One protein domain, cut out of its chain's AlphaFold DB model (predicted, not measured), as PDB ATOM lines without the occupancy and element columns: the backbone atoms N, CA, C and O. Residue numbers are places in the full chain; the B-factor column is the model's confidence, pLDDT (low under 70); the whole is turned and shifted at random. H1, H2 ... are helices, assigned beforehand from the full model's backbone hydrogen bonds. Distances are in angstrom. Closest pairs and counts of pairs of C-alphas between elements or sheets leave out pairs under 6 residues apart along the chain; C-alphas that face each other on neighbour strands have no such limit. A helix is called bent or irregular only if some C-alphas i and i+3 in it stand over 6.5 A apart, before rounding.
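What this domain is: This is residues 2 to 45 of the 146 residues of an uncharacterized protein of Phytohabitans suffuscus (UniProt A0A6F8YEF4). One long helix, H2, makes one long side of the model, and two very short helices, H1 and H3, lie beside each other along the opposite side, H1 below the middle stretch of H2 and H3 where the chain folds back after H2. A wide loop from H1 swings out to the far end of H2, and its residues 10 to 15 stick out free of the rest. The printed part has 44 residues with three named helices, in the order H1, H2, H3, and no named strand; the class is all helix. The whole is compact, with a radius of gyration of the C-alphas of 10.6 A, and elongated in outline, spanning 29 by 18 by 11 A.

How they stand to each other: H2, residues 18 to 33, is the longest helix. H1, residues 2 to 6, touches H2, which meets it with residues 24 to 28 alone; the closest C-alphas, those of Ala 2 and Ala 28, are 5.3 A apart, and the centres are 9.0 A apart. H3, residues 38 to 41, only just touches H1, with 3 pairs of C-alphas within 8 A, the closest being those of Ala 4 and Val 38 at 6.1 A. H3 and H2 are close but not clearly touching: their closest C-alphas, those of Trp 31 and Val 41, are 7.4 A apart, and their centres are 14.4 A apart. In H1 and H2 every pair of O of residue i and N of residue i+4 is within hydrogen-bond range. H3, with four residues, is too short for such a pair, and its one pair of O of residue i and N of residue i+3 is not within range.

Where its parts are: H2 has 16 residues and runs 22.6 A from C-alpha 18 at (202.720, 181.406, 189.440) to C-alpha 33 at (184.224, 188.150, 178.320). H1 has five residues, begins at C-alpha 2 at (192.758, 178.152, 181.742) and measures 6.2 A. H3 has four residues, measures 5.6 A and ends at C-alpha 41 at (188.340, 178.373, 172.613). No helix is bent or irregular.

The domain as a whole: The two C-alphas farthest apart are those of Gly 12 and His 34, at 29.7 A, while the first and last printed C-alphas, those of Ala 2 and Gln 45, are 11.1 A apart. The printed part has no cut. The link from H1 to H2 is long, with 11 residues, and the link from H2 to H3 is tight, with 4. The mean pLDDT of the printed part is 76.6; residue 3 and residues 6 to 16 are under 70.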
ATOM      1  N   ALA A   2     191.298 178.155 181.538       72.00
ATOM      2  CA  ALA A   2     192.758 178.152 181.742       72.00
ATOM      3  C   ALA A   2     193.462 176.833 181.352       72.00
ATOM      4  O   ALA A   2     194.432 176.843 180.608       72.00
ATOM      5  N   ARG A   3     192.923 175.677 181.767       68.31
ATOM      6  CA  ARG A   3     193.451 174.354 181.370       68.31
ATOM      7  C   ARG A   3     193.393 174.065 179.864       68.31
ATOM      8  O   ARG A   3     194.284 173.394 179.355       68.31
ATOM      9  N   ALA A   4     192.366 174.545 179.163       72.25
ATOM     10  CA  ALA A   4     192.264 174.359 177.713       72.25
ATOM     11  C   ALA A   4     193.309 175.201 176.974       72.25
ATOM     12  O   ALA A   4     193.898 174.705 176.023       72.25
ATOM     13  N   LEU A   5     193.602 176.406 177.477       71.00
ATOM     14  CA  LEU A   5     194.680 177.262 176.975       71.00
ATOM     15  C   LEU A   5     196.082 176.708 177.303       71.00
ATOM     16  O   LEU A   5     197.012 176.896 176.533       71.00
ATOM     17  N   LEU A   6     196.234 176.012 178.437       69.62
ATOM     18  CA  LEU A   6     197.505 175.428 178.899       69.62
ATOM     19  C   LEU A   6     197.871 174.090 178.251       69.62
ATOM     20  O   LEU A   6     199.006 173.645 178.401       69.62
ATOM     21  N   SER A   7     196.930 173.411 177.591       58.97
ATOM     22  CA  SER A   7     197.138 172.029 177.129       58.97
ATOM     23  C   SER A   7     198.225 171.882 176.052       58.97
ATOM     24  O   SER A   7     198.612 170.752 175.772       58.97
ATOM     25  N   ASP A   8     198.730 172.983 175.491       53.84
ATOM     26  CA  ASP A   8     199.864 172.996 174.554       53.84
ATOM     27  C   ASP A   8     201.203 173.357 175.240       53.84
ATOM     28  O   ASP A   8     202.235 172.744 174.979       53.84
ATOM     29  N   ASP A   9     201.182 174.278 176.209       52.88
ATOM     30  CA  ASP A   9     202.393 174.894 176.788       52.88
ATOM     31  C   ASP A   9     203.046 174.055 177.905       52.88
ATOM     32  O   ASP A   9     204.201 174.258 178.277       52.88
ATOM     33  N   LEU A  10     202.319 173.077 178.459       55.53
ATOM     34  CA  LEU A  10     202.775 172.348 179.643       55.53
ATOM     35  C   LEU A  10     203.940 171.389 179.395       55.53
ATOM     36  O   LEU A  10     204.603 171.035 180.365       55.53
ATOM     37  N   GLY A  11     204.221 170.964 178.158       52.97
ATOM     38  CA  GLY A  11     205.447 170.224 177.809       52.97
ATOM     39  C   GLY A  11     205.836 169.062 178.749       52.97
ATOM     40  O   GLY A  11     207.023 168.795 178.925       52.97
ATOM     41  N   GLY A  12     204.867 168.413 179.412       55.88
ATOM     42  CA  GLY A  12     205.102 167.356 180.409       55.88
ATOM     43  C   GLY A  12     205.559 167.811 181.806       55.88
ATOM     44  O   GLY A  12     206.000 166.980 182.594       55.88
ATOM     45  N   ARG A  13     205.484 169.103 182.141       55.97
ATOM     46  CA  ARG A  13     205.799 169.640 183.472       55.97
ATOM     47  C   ARG A  13     204.530 169.768 184.313       55.97
ATOM     48  O   ARG A  13     203.637 170.538 183.983       55.97
ATOM     49  N   ASP A  14     204.491 169.071 185.446       58.66
ATOM     50  CA  ASP A  14     203.371 169.115 186.402       58.66
ATOM     51  C   ASP A  14     203.254 170.438 187.184       58.66
ATOM     52  O   ASP A  14     202.248 170.681 187.852       58.66
ATOM     53  N   VAL A  15     204.264 171.314 187.121       63.41
ATOM     54  CA  VAL A  15     204.308 172.559 187.903       63.41
ATOM     55  C   VAL A  15     204.303 173.776 186.985       63.41
ATOM     56  O   VAL A  15     205.277 174.043 186.281       63.41
ATOM     57  N   VAL A  16     203.213 174.543 187.044       65.88
ATOM     58  CA  VAL A  16     203.069 175.850 186.387       65.88
ATOM     59  C   VAL A  16     203.621 176.935 187.317       65.88
ATOM     60  O   VAL A  16     203.126 177.071 188.438       65.88
ATOM     61  N   PRO A  17     204.620 177.730 186.899       77.75
ATOM     62  CA  PRO A  17     205.067 178.889 187.667       77.75
ATOM     63  C   PRO A  17     203.924 179.894 187.890       77.75
ATOM     64  O   PRO A  17     203.151 180.149 186.970       77.75
ATOM     65  N   GLY A  18     203.840 180.515 189.074       76.62
ATOM     66  CA  GLY A  18     202.720 181.406 189.440       76.62
ATOM     67  C   GLY A  18     202.425 182.509 188.414       76.62
ATOM     68  O   GLY A  18     201.294 182.647 187.975       76.62
ATOM     69  N   HIS A  19     203.459 183.179 187.899       76.38
ATOM     70  CA  HIS A  19     203.308 184.212 186.864       76.38
ATOM     71  C   HIS A  19     202.726 183.694 185.533       76.38
ATOM     72  O   HIS A  19     202.127 184.457 184.777       76.38
ATOM     73  N   VAL A  20     202.920 182.409 185.215       77.44
ATOM     74  CA  VAL A  20     202.293 181.766 184.050       77.44
ATOM     75  C   VAL A  20     200.828 181.478 184.357       77.44
ATOM     76  O   VAL A  20     199.974 181.724 183.510       77.44
ATOM     77  N   ALA A  21     200.524 181.010 185.570       77.38
ATOM     78  CA  ALA A  21     199.151 180.781 186.006       77.38
ATOM     79  C   ALA A  21     198.325 182.078 185.993       77.38
ATOM     80  O   ALA A  21     197.216 182.066 185.462       77.38
ATOM     81  N   ASP A  22     198.886 183.188 186.479       82.44
ATOM     82  CA  ASP A  22     198.235 184.504 186.483       82.44
ATOM     83  C   ASP A  22     197.950 184.987 185.055       82.44
ATOM     84  O   ASP A  22     196.810 185.297 184.714       82.44
ATOM     85  N   ARG A  23     198.951 184.932 184.164       80.19
ATOM     86  CA  ARG A  23     198.785 185.310 182.750       80.19
ATOM     87  C   ARG A  23     197.717 184.474 182.044       80.19
ATOM     88  O   ARG A  23     196.949 184.977 181.227       80.19
ATOM     89  N   VAL A  24     197.674 183.171 182.322       81.56
ATOM     90  CA  VAL A  24     196.666 182.274 181.745       81.56
ATOM     91  C   VAL A  24     195.284 182.551 182.330       81.56
ATOM     92  O   VAL A  24     194.298 182.437 181.603       81.56
ATOM     93  N   ALA A  25     195.191 182.901 183.613       82.81
ATOM     94  CA  ALA A  25     193.937 183.293 184.244       82.81
ATOM     95  C   ALA A  25     193.384 184.579 183.614       82.81
ATOM     96  O   ALA A  25     192.235 184.579 183.180       82.81
ATOM     97  N   GLU A  26     194.216 185.609 183.439       85.25
ATOM     98  CA  GLU A  26     193.842 186.850 182.747       85.25
ATOM     99  C   GLU A  26     193.351 186.576 181.321       85.25
ATOM    100  O   GLU A  26     192.272 187.020 180.922       85.25
ATOM    101  N   ARG A  27     194.096 185.761 180.564       82.06
ATOM    102  CA  ARG A  27     193.703 185.365 179.206       82.06
ATOM    103  C   ARG A  27     192.381 184.599 179.224       82.06
ATOM    104  O   ARG A  27     191.502 184.864 178.413       82.06
ATOM    105  N   ALA A  28     192.196 183.668 180.159       84.44
ATOM    106  CA  ALA A  28     190.952 182.920 180.304       84.44
ATOM    107  C   ALA A  28     189.746 183.828 180.594       84.44
ATOM    108  O   ALA A  28     188.673 183.588 180.044       84.44
ATOM    109  N   GLU A  29     189.913 184.860 181.421       87.88
ATOM    110  CA  GLU A  29     188.873 185.861 181.669       87.88
ATOM    111  C   GLU A  29     188.542 186.674 180.416       87.88
ATOM    112  O   GLU A  29     187.371 186.941 180.157       87.88
ATOM    113  N   GLU A  30     189.542 187.039 179.614       88.31
ATOM    114  CA  GLU A  30     189.338 187.742 178.344       88.31
ATOM    115  C   GLU A  30     188.490 186.913 177.369       88.31
ATOM    116  O   GLU A  30     187.478 187.388 176.853       88.31
ATOM    117  N   TRP A  31     188.822 185.632 177.189       89.31
ATOM    118  CA  TRP A  31     188.031 184.723 176.354       89.31
ATOM    119  C   TRP A  31     186.598 184.543 176.872       89.31
ATOM    120  O   TRP A  31     185.656 184.501 176.078       89.31
ATOM    121  N   LEU A  32     186.415 184.475 178.194       88.50
ATOM    122  CA  LEU A  32     185.087 184.398 178.810       88.50
ATOM    123  C   LEU A  32     184.269 185.679 178.584       88.50
ATOM    124  O   LEU A  32     183.073 185.580 178.318       88.50
ATOM    125  N   LYS A  33     184.891 186.866 178.628       90.38
ATOM    126  CA  LYS A  33     184.224 188.150 178.320       90.38
ATOM    127  C   LYS A  33     183.689 188.194 176.890       90.38
ATOM    128  O   LYS A  33     182.644 188.789 176.653       90.38
ATOM    129  N   HIS A  34     184.369 187.524 175.965       88.19
ATOM    130  CA  HIS A  34     183.942 187.381 174.574       88.19
ATOM    131  C   HIS A  34     182.987 186.198 174.329       88.19
ATOM    132  O   HIS A  34     182.652 185.905 173.185       88.19
ATOM    133  N   GLY A  35     182.533 185.509 175.382       87.38
ATOM    134  CA  GLY A  35     181.539 184.437 175.280       87.38
ATOM    135  C   GLY A  35     182.088 183.084 174.822       87.38
ATOM    136  O   GLY A  35     181.308 182.173 174.543       87.38
ATOM    137  N   PHE A  36     183.412 182.910 174.760       89.50
ATOM    138  CA  PHE A  36     183.998 181.615 174.429       89.50
ATOM    139  C   PHE A  36     183.892 180.642 175.603       89.50
ATOM    140  O   PHE A  36     183.970 181.014 176.776       89.50
ATOM    141  N   THR A  37     183.761 179.359 175.281       88.50
ATOM    142  CA  THR A  37     183.735 178.264 176.249       88.50
ATOM    143  C   THR A  37     185.010 177.437 176.135       88.50
ATOM    144  O   THR A  37     185.832 177.621 175.239       88.50
ATOM    145  N   VAL A  38     185.179 176.485 177.052       83.50
ATOM    146  CA  VAL A  38     186.322 175.559 177.049       83.50
ATOM    147  C   VAL A  38     186.390 174.731 175.760       83.50
ATOM    148  O   VAL A  38     187.479 174.395 175.309       83.50
ATOM    149  N   GLU A  39     185.238 174.418 175.172       80.62
ATOM    150  CA  GLU A  39     185.136 173.594 173.966       80.62
ATOM    151  C   GLU A  39     185.412 174.405 172.700       80.62
ATOM    152  O   GLU A  39     186.039 173.903 171.769       80.62
ATOM    153  N   THR A  40     184.990 175.673 172.673       85.00
ATOM    154  CA  THR A  40     185.143 176.520 171.487       85.00
ATOM    155  C   THR A  40     186.508 177.190 171.428       85.00
ATOM    156  O   THR A  40     187.080 177.269 170.347       85.00
ATOM    157  N   VAL A  41     187.081 177.603 172.567       86.25
ATOM    158  CA  VAL A  41     188.340 178.373 172.613       86.25
ATOM    159  C   VAL A  41     189.505 177.669 171.918       86.25
ATOM    160  O   VAL A  41     190.355 178.323 171.324       86.25
ATOM    161  N   ARG A  42     189.537 176.331 171.947       84.06
ATOM    162  CA  ARG A  42     190.665 175.543 171.439       84.06
ATOM    163  C   ARG A  42     190.911 175.757 169.950       84.06
ATOM    164  O   ARG A  42     192.055 175.794 169.523       84.06
ATOM    165  N   ALA A  43     189.846 175.928 169.171       85.88
ATOM    166  CA  ALA A  43     189.961 176.163 167.735       85.88
ATOM    167  C   ALA A  43     190.440 177.587 167.390       85.88
ATOM    168  O   ALA A  43     190.808 177.845 166.250       85.88
ATOM    169  N   TRP A  44     190.431 178.498 168.367       88.50
ATOM    170  CA  TRP A  44     190.744 179.919 168.201       88.50
ATOM    171  C   TRP A  44     191.973 180.368 168.999       88.50
ATOM    172  O   TRP A  44     192.369 181.525 168.894       88.50
ATOM    173  N   GLN A  45     192.581 179.484 169.794       85.94
ATOM    174  CA  GLN A  45     193.585 179.830 170.810       85.94
ATOM    175  C   GLN A  45     194.832 180.544 170.258       85.94
ATOM    176  O   GLN A  45     195.469 181.309 170.989       85.94
TER     177      GLN A  45